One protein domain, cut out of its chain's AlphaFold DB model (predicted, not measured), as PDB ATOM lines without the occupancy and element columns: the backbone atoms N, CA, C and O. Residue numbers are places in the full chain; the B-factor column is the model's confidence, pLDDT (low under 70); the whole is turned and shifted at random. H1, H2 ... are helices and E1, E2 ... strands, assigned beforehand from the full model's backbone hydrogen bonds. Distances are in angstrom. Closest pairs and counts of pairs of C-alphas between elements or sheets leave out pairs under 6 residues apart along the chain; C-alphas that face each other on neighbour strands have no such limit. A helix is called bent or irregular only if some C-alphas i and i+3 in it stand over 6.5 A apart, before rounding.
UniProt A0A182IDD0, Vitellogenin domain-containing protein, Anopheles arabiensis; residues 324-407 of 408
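This is residues 324 to 407 of the 408 residues of the protein "Vitellogenin domain-containing protein" of Anopheles arabiensis (UniProt A0A182IDD0). Two long antiparallel strands, E5 and E6, make a bent ribbon that arches along the domain, and the hairpin of E2 and E3 pairs with the far end of E5, making one sheet curled like part of a barrel. H1 packs over E2, E3 and E5 at that end, while the small pair E1 and E4 lies under the arch, with E4 near E6. The printed part has 84 residues, in the order E1 E2 E3 E4 E5 H1 E6; the sheets E2 - E3 - E5 - E6 and E1 - E4 are antiparallel. The class is mostly strand; the whole is compact, with a radius of gyration of the C-alphas of 12.8 A and spans of 36 by 25 by 24 A.

In the larger sheet E5, residues 350 to 366, measures 30.9 A and bends by 114 degrees at residue 354. E6, residues 394 to 406, measures 33.1 A, bends by 54 degrees at residue 403 and ends at C-alpha 406 (26.767, -9.716, 10.106). E3, residues 335 to 339, measures 13.1 A, and E2, residues 329 to 332, 9.9 A. H1, residues 370 to 380, measures 15.3 A from C-alpha 370 (37.957, -7.722, -22.695). E1, residues 324 to 326, begins at C-alpha 324 (34.398, -17.163, 1.785) and measures 6.3 A; E4, residues 343 to 346, measures 10.1 A.

The larger sheet is strongly twisted, with edge strands E2 and E6. Pairing along E5 is staggered: residues 350 to 362 pair with E6, residues 362 to 366 with E3. N 358 and O 398 are 3.1 A apart, N 338 and O 363 2.8 A. In the hairpin E2 and E3, N 330 and O 337 are 2.9 A apart. H1 is on this sheet in two layers, a helix on one face of a sheet, at a height of 9.7 A over the sheet. It lies over E3 and E5, and only just over E2, on which 3 of its C-alphas fall; on the local plane it runs slantwise to the strands, at 50 degrees to E3. The closest C-alphas of E5 and H1, Arg 365 and Ala 372, are 6.1 A apart. Each O i to N i+4 pair in H1 is within hydrogen-bond range. Between E1 and E4, N 324 and O 345 are 2.8 A apart. The closest C-alphas of E4 and E6, Cys 346 and Cys 404, are 5.5 A apart. E1 runs on into E2 at 45 degrees across a break of 2 residues. E4 and H1 are apart.

The C-alphas farthest apart, those of Thr 368 and Val 405, are 35.8 A apart. The printed part has no cut. The link from H1 to E6, residues 381 to 393, is long; the other links are tight. Mean pLDDT of the printed part is 87.0, and residues 406 to 407 are under 70.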
ATOM      1  N   GLN A 324      34.273 -16.544   3.096       86.31
ATOM      2  CA  GLN A 324      34.398 -17.163   1.785       86.31
ATOM      3  C   GLN A 324      35.753 -16.809   1.192       86.31
ATOM      4  O   GLN A 324      36.229 -15.691   1.354       86.31
ATOM      5  N   HIS A 325      36.371 -17.735   0.468       88.69
ATOM      6  CA  HIS A 325      37.589 -17.434  -0.274       88.69
ATOM      7  C   HIS A 325      37.212 -17.045  -1.699       88.69
ATOM      8  O   HIS A 325      36.595 -17.835  -2.412       88.69
ATOM      9  N   ARG A 326      37.567 -15.826  -2.109       88.50
ATOM     10  CA  ARG A 326      37.278 -15.305  -3.448       88.50
ATOM     11  C   ARG A 326      38.475 -14.562  -4.013       88.50
ATOM     12  O   ARG A 326      39.141 -13.812  -3.299       88.50
ATOM     13  N   VAL A 327      38.728 -14.735  -5.304       91.50
ATOM     14  CA  VAL A 327      39.664 -13.902  -6.057       91.50
ATOM     15  C   VAL A 327      39.194 -12.458  -5.974       91.50
ATOM     16  O   VAL A 327      38.027 -12.149  -6.209       91.50
ATOM     17  N   GLN A 328      40.116 -11.584  -5.592       90.88
ATOM     18  CA  GLN A 328      39.880 -10.156  -5.485       90.88
ATOM     19  C   GLN A 328      40.525  -9.423  -6.651       90.88
ATOM     20  O   GLN A 328      41.449  -9.937  -7.280       90.88
ATOM     21  N   TYR A 329      40.065  -8.203  -6.910       91.81
ATOM     22  CA  TYR A 329      40.710  -7.316  -7.866       91.81
ATOM     23  C   TYR A 329      40.961  -5.931  -7.268       91.81
ATOM     24  O   TYR A 329      40.274  -5.505  -6.339       91.81
ATOM     25  N   ILE A 330      41.954  -5.236  -7.813       90.56
ATOM     26  CA  ILE A 330      42.224  -3.816  -7.575       90.56
ATOM     27  C   ILE A 330      42.452  -3.118  -8.907       90.56
ATOM     28  O   ILE A 330      43.012  -3.701  -9.835       90.56
ATOM     29  N   GLU A 331      42.043  -1.861  -8.987       91.00
ATOM     30  CA  GLU A 331      42.289  -1.006 -10.146       91.00
ATOM     31  C   GLU A 331      43.414  -0.039  -9.780       91.00
ATOM     32  O   GLU A 331      43.354   0.631  -8.748       91.00
ATOM     33  N   GLN A 332      44.482  -0.023 -10.575       85.25
ATOM     34  CA  GLN A 332      45.642   0.840 -10.365       85.25
ATOM     35  C   GLN A 332      46.022   1.491 -11.693       85.25
ATOM     36  O   GLN A 332      46.704   0.876 -12.514       85.25
ATOM     37  N   GLY A 333      45.576   2.736 -11.887       86.12
ATOM     38  CA  GLY A 333      45.712   3.441 -13.162       86.12
ATOM     39  C   GLY A 333      44.980   2.692 -14.275       86.12
ATOM     40  O   GLY A 333      43.845   2.260 -14.083       86.12
ATOM     41  N   ASP A 334      45.668   2.456 -15.390       91.06
ATOM     42  CA  ASP A 334      45.113   1.784 -16.574       91.06
ATOM     43  C   ASP A 334      45.153   0.250 -16.495       91.06
ATOM     44  O   ASP A 334      45.020  -0.431 -17.510       91.06
ATOM     45  N   LYS A 335      45.352  -0.329 -15.303       93.62
ATOM     46  CA  LYS A 335      45.445  -1.784 -15.106       93.62
ATOM     47  C   LYS A 335      44.487  -2.288 -14.040       93.62
ATOM     48  O   LYS A 335      44.328  -1.683 -12.978       93.62
ATOM     49  N   ILE A 336      43.927  -3.465 -14.296       93.19
ATOM     50  CA  ILE A 336      43.157  -4.243 -13.327       93.19
ATOM     51  C   ILE A 336      44.016  -5.432 -12.907       93.19
ATOM     52  O   ILE A 336      44.457  -6.223 -13.741       93.19
ATOM     53  N   CYS A 337      44.267  -5.547 -11.609       93.56
ATOM     54  CA  CYS A 337      45.072  -6.611 -11.027       93.56
ATOM     55  C   CYS A 337      44.197  -7.556 -10.216       93.56
ATOM     56  O   CYS A 337      43.495  -7.111  -9.311       93.56
ATOM     57  N   PHE A 338      44.279  -8.849 -10.510       94.12
ATOM     58  CA  PHE A 338      43.524  -9.918  -9.864       94.12
ATOM     59  C   PHE A 338      44.442 -10.736  -8.968       94.12
ATOM     60  O   PHE A 338      45.576 -11.013  -9.346       94.12
ATOM     61  N   THR A 339      43.975 -11.153  -7.798       93.19
ATOM     62  CA  THR A 339      44.773 -11.999  -6.906       93.19
ATOM     63  C   THR A 339      44.932 -13.395  -7.495       93.19
ATOM     64  O   THR A 339      43.953 -14.021  -7.894       93.19
ATOM     65  N   ASN A 340      46.162 -13.911  -7.525       92.69
ATOM     66  CA  ASN A 340      46.430 -15.257  -8.043       92.69
ATOM     67  C   ASN A 340      45.773 -16.347  -7.188       92.69
ATOM     68  O   ASN A 340      45.388 -17.394  -7.696       92.69
ATOM     69  N   ARG A 341      45.643 -16.096  -5.881       90.19
ATOM     70  CA  ARG A 341      44.942 -16.967  -4.935       90.19
ATOM     71  C   ARG A 341      43.664 -16.297  -4.456       90.19
ATOM     72  O   ARG A 341      43.597 -15.071  -4.329       90.19
ATOM     73  N   ALA A 342      42.661 -17.113  -4.158       91.06
ATOM     74  CA  ALA A 342      41.445 -16.650  -3.513       91.06
ATOM     75  C   ALA A 342      41.768 -16.158  -2.090       91.06
ATOM     76  O   ALA A 342      42.392 -16.876  -1.308       91.06
ATOM     77  N   LEU A 343      41.357 -14.932  -1.763       91.31
ATOM     78  CA  LEU A 343      41.566 -14.336  -0.446       91.31
ATOM     79  C   LEU A 343      40.305 -14.468   0.414       91.31
ATOM     80  O   LEU A 343      39.200 -14.501  -0.137       91.31
ATOM     81  N   PRO A 344      40.439 -14.505   1.752       89.56
ATOM     82  CA  PRO A 344      39.296 -14.419   2.650       89.56
ATOM     83  C   PRO A 344      38.461 -13.169   2.363       89.56
ATOM     84  O   PRO A 344      38.986 -12.068   2.219       89.56
ATOM     85  N   THR A 345      37.148 -13.338   2.305       87.50
ATOM     86  CA  THR A 345      36.146 -12.291   2.100       87.50
ATOM     87  C   THR A 345      34.907 -12.594   2.919       87.50
ATOM     88  O   THR A 345      34.588 -13.752   3.186       87.50
ATOM     89  N   CYS A 346      34.196 -11.550   3.325       83.12
ATOM     90  CA  CYS A 346      32.924 -11.719   4.005       83.12
ATOM     91  C   CYS A 346      31.821 -12.040   2.994       83.12
ATOM     92  O   CYS A 346      31.866 -11.576   1.853       83.12
ATOM     93  N   SER A 347      30.839 -12.842   3.408       80.94
ATOM     94  CA  SER A 347      29.633 -13.069   2.611       80.94
ATOM     95  C   SER A 347      28.864 -11.754   2.392       80.94
ATOM     96  O   SER A 347      29.100 -10.758   3.073       80.94
ATOM     97  N   SER A 348      27.948 -11.720   1.421       72.50
ATOM     98  CA  SER A 348      27.282 -10.484   0.968       72.50
ATOM     99  C   SER A 348      26.477  -9.745   2.044       72.50
ATOM    100  O   SER A 348      26.239  -8.551   1.895       72.50
ATOM    101  N   GLN A 349      26.073 -10.428   3.116       71.62
ATOM    102  CA  GLN A 349      25.334  -9.856   4.254       71.62
ATOM    103  C   GLN A 349      26.245  -9.541   5.451       71.62
ATOM    104  O   GLN A 349      25.782  -9.289   6.562       71.62
ATOM    105  N   CYS A 350      27.555  -9.584   5.228       78.88
ATOM    106  CA  CYS A 350      28.557  -9.454   6.259       78.88
ATOM    107  C   CYS A 350      29.587  -8.385   5.963       78.88
ATOM    108  O   CYS A 350      29.892  -8.047   4.820       78.88
ATOM    109  N   LYS A 351      30.217  -7.943   7.042       78.00
ATOM    110  CA  LYS A 351      31.316  -6.991   7.029       78.00
ATOM    111  C   LYS A 351      32.527  -7.538   7.762       78.00
ATOM    112  O   LYS A 351      32.428  -8.374   8.660       78.00
ATOM    113  N   ALA A 352      33.690  -7.058   7.340       75.25
ATOM    114  CA  ALA A 352      34.958  -7.384   7.968       75.25
ATOM    115  C   ALA A 352      35.037  -6.678   9.326       75.25
ATOM    116  O   ALA A 352      35.003  -5.449   9.363       75.25
ATOM    117  N   PHE A 353      35.154  -7.448  10.407       71.81
ATOM    118  CA  PHE A 353      35.328  -6.920  11.762       71.81
ATOM    119  C   PHE A 353      36.798  -6.596  12.037       71.81
ATOM    120  O   PHE A 353      37.144  -5.478  12.400       71.81
ATOM    121  N   GLU A 354      37.675  -7.567  11.776       70.00
ATOM    122  CA  GLU A 354      39.125  -7.410  11.865       70.00
ATOM    123  C   GLU A 354      39.718  -7.619  10.471       70.00
ATOM    124  O   GLU A 354      39.388  -8.594   9.786       70.00
ATOM    125  N   LYS A 355      40.595  -6.712  10.034       79.44
ATOM    126  CA  LYS A 355      41.307  -6.815   8.756       79.44
ATOM    127  C   LYS A 355      42.780  -7.067   9.017       79.44
ATOM    128  O   LYS A 355      43.390  -6.410   9.854       79.44
ATOM    129  N   ILE A 356      43.357  -7.981   8.252       82.19
ATOM    130  CA  ILE A 356      44.800  -8.186   8.204       82.19
ATOM    131  C   ILE A 356      45.354  -7.699   6.880       82.19
ATOM    132  O   ILE A 356      44.673  -7.666   5.857       82.19
ATOM    133  N   GLN A 357      46.622  -7.325   6.927       83.75
ATOM    134  CA  GLN A 357      47.337  -6.749   5.811       83.75
ATOM    135  C   GLN A 357      48.500  -7.666   5.445       83.75
ATOM    136  O   GLN A 357      49.379  -7.909   6.273       83.75
ATOM    137  N   LYS A 358      48.526  -8.158   4.206       87.94
ATOM    138  CA  LYS A 358      49.637  -8.966   3.682       87.94
ATOM    139  C   LYS A 358      49.969  -8.573   2.247       87.94
ATOM    140  O   LYS A 358      49.160  -7.963   1.552       87.94
ATOM    141  N   TYR A 359      51.174  -8.922   1.823       91.19
ATOM    142  CA  TYR A 359      51.582  -8.854   0.427       91.19
ATOM    143  C   TYR A 359      51.010 -10.063  -0.318       91.19
ATOM    144  O   TYR A 359      51.137 -11.194   0.151       91.19
ATOM    145  N   VAL A 360      50.322  -9.807  -1.428       91.62
ATOM    146  CA  VAL A 360      49.622 -10.812  -2.229       91.62
ATOM    147  C   VAL A 360      50.041 -10.672  -3.683       91.62
ATOM    148  O   VAL A 360      50.057  -9.568  -4.230       91.62
ATOM    149  N   ASP A 361      50.361 -11.800  -4.302       94.69
ATOM    150  CA  ASP A 361      50.694 -11.877  -5.717       94.69
ATOM    151  C   ASP A 361      49.453 -11.664  -6.584       94.69
ATOM    152  O   ASP A 361      48.389 -12.254  -6.348       94.69
ATOM    153  N   VAL A 362      49.596 -10.791  -7.579       94.44
ATOM    154  CA  VAL A 362      48.524 -10.425  -8.499       94.44
ATOM    155  C   VAL A 362      48.949 -10.553  -9.956       94.44
ATOM    156  O   VAL A 362      50.081 -10.238 -10.339       94.44
ATOM    157  N   HIS A 363      47.987 -10.938 -10.785       94.94
ATOM    158  CA  HIS A 363      48.058 -10.910 -12.235       94.94
ATOM    159  C   HIS A 363      47.373  -9.641 -12.738       94.94
ATOM    160  O   HIS A 363      46.176  -9.453 -12.515       94.94
ATOM    161  N   CYS A 364      48.113  -8.762 -13.407       93.88
ATOM    162  CA  CYS A 364      47.579  -7.506 -13.922       93.88
ATOM    163  C   CYS A 364      47.407  -7.556 -15.436       93.88
ATOM    164  O   CYS A 364      48.297  -8.002 -16.155       93.88
ATOM    165  N   ARG A 365      46.278  -7.032 -15.906       93.88
ATOM    166  CA  ARG A 365      45.964  -6.833 -17.324       93.88
ATOM    167  C   ARG A 365      45.518  -5.391 -17.536       93.88
ATOM    168  O   ARG A 365      45.098  -4.737 -16.578       93.88
ATOM    169  N   ASP A 366      45.625  -4.897 -18.761       93.69
ATOM    170  CA  ASP A 366      45.161  -3.549 -19.082       93.69
ATOM    171  C   ASP A 366      43.642  -3.442 -18.907       93.69
ATOM    172  O   ASP A 366      42.894  -4.388 -19.153       93.69
ATOM    173  N   ALA A 367      43.174  -2.288 -18.443       90.12
ATOM    174  CA  ALA A 367      41.768  -2.059 -18.137       90.12
ATOM    175  C   ALA A 367      40.877  -2.096 -19.390       90.12
ATOM    176  O   ALA A 367      39.677  -2.337 -19.280       90.12
ATOM    177  N   THR A 368      41.445  -1.895 -20.579       91.00
ATOM    178  CA  THR A 368      40.746  -2.005 -21.869       91.00
ATOM    179  C   THR A 368      40.601  -3.450 -22.357       91.00
ATOM    180  O   THR A 368      39.859  -3.703 -23.304       91.00
ATOM    181  N   ASP A 369      41.275  -4.408 -21.718       93.25
ATOM    182  CA  ASP A 369      41.237  -5.815 -22.101       93.25
ATOM    183  C   ASP A 369      39.871  -6.446 -21.788       93.25
ATOM    184  O   ASP A 369      39.386  -6.432 -20.649       93.25
ATOM    185  N   SER A 370      39.259  -7.063 -22.802       91.38
ATOM    186  CA  SER A 370      37.957  -7.722 -22.695       91.38
ATOM    187  C   SER A 370      37.952  -8.858 -21.665       91.38
ATOM    188  O   SER A 370      36.971  -9.019 -20.934       91.38
ATOM    189  N   ALA A 371      39.055  -9.602 -21.531       90.00
ATOM    190  CA  ALA A 371      39.176 -10.669 -20.539       90.00
ATOM    191  C   ALA A 371      39.239 -10.108 -19.110       90.00
ATOM    192  O   ALA A 371      38.627 -10.660 -18.195       90.00
ATOM    193  N   ALA A 372      39.934  -8.981 -18.915       90.50
ATOM    194  CA  ALA A 372      40.010  -8.315 -17.617       90.50
ATOM    195  C   ALA A 372      38.631  -7.800 -17.176       90.50
ATOM    196  O   ALA A 372      38.219  -8.016 -16.033       90.50
ATOM    197  N   GLN A 373      37.872  -7.194 -18.094       92.50
ATOM    198  CA  GLN A 373      36.506  -6.744 -17.814       92.50
ATOM    199  C   GLN A 373      35.563  -7.908 -17.491       92.50
ATOM    200  O   GLN A 373      34.764  -7.811 -16.554       92.50
ATOM    201  N   LEU A 374      35.702  -9.037 -18.192       92.25
ATOM    202  CA  LEU A 374      34.927 -10.243 -17.907       92.25
ATOM    203  C   LEU A 374      35.215 -10.782 -16.498       92.25
ATOM    204  O   LEU A 374      34.275 -11.015 -15.736       92.25
ATOM    205  N   PHE A 375      36.488 -10.927 -16.115       91.56
ATOM    206  CA  PHE A 375      36.857 -11.386 -14.770       91.56
ATOM    207  C   PHE A 375      36.353 -10.434 -13.686       91.56
ATOM    208  O   PHE A 375      35.777 -10.878 -12.692       91.56
ATOM    209  N   LYS A 376      36.487  -9.119 -13.896       91.81
ATOM    210  CA  LYS A 376      35.937  -8.102 -12.991       91.81
ATOM    211  C   LYS A 376      34.425  -8.276 -12.817       91.81
ATOM    212  O   LYS A 376      33.929  -8.268 -11.691       91.81
ATOM    213  N   GLN A 377      33.682  -8.463 -13.908       91.56
ATOM    214  CA  GLN A 377      32.231  -8.639 -13.854       91.56
ATOM    215  C   GLN A 377      31.829  -9.951 -13.163       91.56
ATOM    216  O   GLN A 377      30.884  -9.955 -12.372       91.56
ATOM    217  N   GLN A 378      32.551 -11.044 -13.417       89.25
ATOM    218  CA  GLN A 378      32.346 -12.334 -12.753       89.25
ATOM    219  C   GLN A 378      32.545 -12.221 -11.238       89.25
ATOM    220  O   GLN A 378      31.657 -12.606 -10.477       89.25
ATOM    221  N   ILE A 379      33.645 -11.598 -10.802       88.38
ATOM    222  CA  ILE A 379      33.934 -11.377  -9.379       88.38
ATOM    223  C   ILE A 379      32.845 -10.511  -8.730       88.38
ATOM    224  O   ILE A 379      32.361 -10.842  -7.647       88.38
ATOM    225  N   ARG A 380      32.376  -9.450  -9.408       84.81
ATOM    226  CA  ARG A 380      31.264  -8.606  -8.919       84.81
ATOM    227  C   ARG A 380      29.945  -9.370  -8.778       84.81
ATOM    228  O   ARG A 380      29.181  -9.076  -7.866       84.81
ATOM    229  N   LYS A 381      29.690 -10.360  -9.637       84.62
ATOM    230  CA  LYS A 381      28.530 -11.269  -9.547       84.62
ATOM    231  C   LYS A 381      28.721 -12.397  -8.524       84.62
ATOM    232  O   LYS A 381      27.827 -13.216  -8.345       84.62
ATOM    233  N   GLY A 382      29.866 -12.441  -7.845       80.62
ATOM    234  CA  GLY A 382      30.182 -13.438  -6.828       80.62
ATOM    235  C   GLY A 382      30.731 -14.759  -7.360       80.62
ATOM    236  O   GLY A 382      30.819 -15.717  -6.597       80.62
ATOM    237  N   VAL A 383      31.125 -14.808  -8.635       86.12
ATOM    238  CA  VAL A 383      31.822 -15.947  -9.243       86.12
ATOM    239  C   VAL A 383      33.312 -15.864  -8.910       86.12
ATOM    240  O   VAL A 383      33.883 -14.774  -8.880       86.12
ATOM    241  N   ASN A 384      33.948 -17.009  -8.663       88.50
ATOM    242  CA  ASN A 384      35.362 -17.090  -8.310       88.50
ATOM    243  C   ASN A 384      36.185 -17.664  -9.485       88.50
ATOM    244  O   ASN A 384      36.269 -18.887  -9.604       88.50
ATOM    245  N   PRO A 385      36.727 -16.827 -10.392       89.12
ATOM    246  CA  PRO A 385      37.517 -17.303 -11.527       89.12
ATOM    247  C   PRO A 385      38.851 -17.902 -11.064       89.12
ATOM    248  O   PRO A 385      39.485 -17.370 -10.154       89.12
ATOM    249  N   ASP A 386      39.309 -18.978 -11.705       88.12
ATOM    250  CA  ASP A 386      40.604 -19.578 -11.373       88.12
ATOM    251  C   ASP A 386      41.765 -18.752 -11.951       88.12
ATOM    252  O   ASP A 386      41.934 -18.623 -13.167       88.12
ATOM    253  N   MET A 387      42.571 -18.189 -11.052       89.62
ATOM    254  CA  MET A 387      43.746 -17.371 -11.366       89.62
ATOM    255  C   MET A 387      45.069 -18.083 -11.053       89.62
ATOM    256  O   MET A 387      46.137 -17.504 -11.257       89.62
ATOM    257  N   SER A 388      45.023 -19.338 -10.599       85.12
ATOM    258  CA  SER A 388      46.191 -20.065 -10.080       85.12
ATOM    259  C   SER A 388      47.275 -20.273 -11.142       85.12
ATOM    260  O   SER A 388      48.462 -20.185 -10.844       85.12
ATOM    261  N   ASN A 389      46.857 -20.475 -12.396       88.38
ATOM    262  CA  ASN A 389      47.742 -20.711 -13.540       88.38
ATOM    263  C   ASN A 389      48.160 -19.423 -14.274       88.38
ATOM    264  O   ASN A 389      48.770 -19.487 -15.343       88.38
ATOM    265  N   LYS A 390      47.789 -18.240 -13.769       90.75
ATOM    266  CA  LYS A 390      48.168 -16.957 -14.379       90.75
ATOM    267  C   LYS A 390      49.531 -16.501 -13.867       90.75
ATOM    268  O   LYS A 390      49.905 -16.770 -12.729       90.75
ATOM    269  N   SER A 391      50.278 -15.781 -14.702       90.50
ATOM    270  CA  SER A 391      51.585 -15.248 -14.316       90.50
ATOM    271  C   SER A 391      51.450 -14.188 -13.223       90.50
ATOM    272  O   SER A 391      50.568 -13.330 -13.280       90.50
ATOM    273  N   VAL A 392      52.344 -14.228 -12.239       93.38
ATOM    274  CA  VAL A 392      52.455 -13.167 -11.235       93.38
ATOM    275  C   VAL A 392      53.078 -11.947 -11.905       93.38
ATOM    276  O   VAL A 392      54.212 -12.003 -12.371       93.38
ATOM    277  N   THR A 393      52.331 -10.848 -11.989       92.69
ATOM    278  CA  THR A 393      52.830  -9.592 -12.568       92.69
ATOM    279  C   THR A 393      53.556  -8.757 -11.524       92.69
ATOM    280  O   THR A 393      54.572  -8.138 -11.823       92.69
ATOM    281  N   LYS A 394      53.013  -8.704 -10.304       92.31
ATOM    282  CA  LYS A 394      53.608  -8.008  -9.160       92.31
ATOM    283  C   LYS A 394      52.982  -8.488  -7.857       92.31
ATOM    284  O   LYS A 394      51.925  -9.112  -7.864       92.31
ATOM    285  N   THR A 395      53.587  -8.101  -6.745       92.00
ATOM    286  CA  THR A 395      53.032  -8.312  -5.410       92.00
ATOM    287  C   THR A 395      52.505  -6.987  -4.870       92.00
ATOM    288  O   THR A 395      53.194  -5.966  -4.903       92.00
ATOM    289  N   VAL A 396      51.268  -6.981  -4.383       89.31
ATOM    290  CA  VAL A 396      50.610  -5.782  -3.852       89.31
ATOM    291  C   VAL A 396      50.199  -5.984  -2.410       89.31
ATOM    292  O   VAL A 396      49.863  -7.079  -1.965       89.31
ATOM    293  N   LYS A 397      50.214  -4.889  -1.665       87.38
ATOM    294  CA  LYS A 397      49.739  -4.850  -0.293       87.38
ATOM    295  C   LYS A 397      48.206  -4.887  -0.298       87.38
ATOM    296  O   LYS A 397      47.582  -3.971  -0.827       87.38
ATOM    297  N   TYR A 398      47.615  -5.934   0.271       85.69
ATOM    298  CA  TYR A 398      46.170  -6.167   0.275       85.69
ATOM    299  C   TYR A 398      45.635  -6.280   1.708       85.69
ATOM    300  O   TYR A 398      46.278  -6.886   2.571       85.69
ATOM    301  N   TYR A 399      44.448  -5.718   1.953       83.44
ATOM    302  CA  TYR A 399      43.722  -5.850   3.218       83.44
ATOM    303  C   TYR A 399      42.562  -6.823   3.040       83.44
ATOM    304  O   TYR A 399      41.678  -6.577   2.223       83.44
ATOM    305  N   PHE A 400      42.533  -7.901   3.814       84.94
ATOM    306  CA  PHE A 400      41.435  -8.867   3.785       84.94
ATOM    307  C   PHE A 400      40.947  -9.192   5.202       84.94
ATOM    308  O   PHE A 400      41.715  -9.058   6.160       84.94
ATOM    309  N   PRO A 401      39.662  -9.558   5.372       85.06
ATOM    310  CA  PRO A 401      39.115  -9.927   6.668       85.06
ATOM    311  C   PRO A 401      39.870 -11.104   7.277       85.06
ATOM    312  O   PRO A 401      40.091 -12.128   6.637       85.06
ATOM    313  N   LYS A 402      40.216 -10.961   8.550       81.62
ATOM    314  CA  LYS A 402      40.553 -12.074   9.439       81.62
ATOM    315  C   LYS A 402      39.300 -12.631  10.117       81.62
ATOM    316  O   LYS A 402      39.276 -13.804  10.471       81.62
ATOM    317  N   LYS A 403      38.272 -11.790  10.284       77.31
ATOM    318  CA  LYS A 403      36.977 -12.140  10.874       77.31
ATOM    319  C   LYS A 403      35.847 -11.359  10.205       77.31
ATOM    320  O   LYS A 403      36.011 -10.176   9.892       77.31
ATOM    321  N   CYS A 404      34.706 -12.018  10.017       80.12
ATOM    322  CA  CYS A 404      33.500 -11.435   9.443       80.12
ATOM    323  C   CYS A 404      32.325 -11.554  10.413       80.12
ATOM    324  O   CYS A 404      32.131 -12.598  11.036       80.12
ATOM    325  N   VAL A 405      31.542 -10.486  10.514       75.06
ATOM    326  CA  VAL A 405      30.317 -10.414  11.319       75.06
ATOM    327  C   VAL A 405      29.170  -9.925  10.446       75.06
ATOM    328  O   VAL A 405      29.404  -9.284   9.416       75.06
ATOM    329  N   PHE A 406      27.933 -10.232  10.826       66.25
ATOM    330  CA  PHE A 406      26.767  -9.716  10.106       66.25
ATOM    331  C   PHE A 406      26.739  -8.184  10.138       66.25
ATOM    332  O   PHE A 406      27.138  -7.543  11.115       66.25
ATOM    333  N   ALA A 407      26.350  -7.588   9.015       57.53
ATOM    334  CA  ALA A 407      26.241  -6.147   8.903       57.53
ATOM    335  C   ALA A 407      24.896  -5.680   9.472       57.53
ATOM    336  O   ALA A 407      23.882  -5.886   8.819       57.53
TER     337      ALA A 407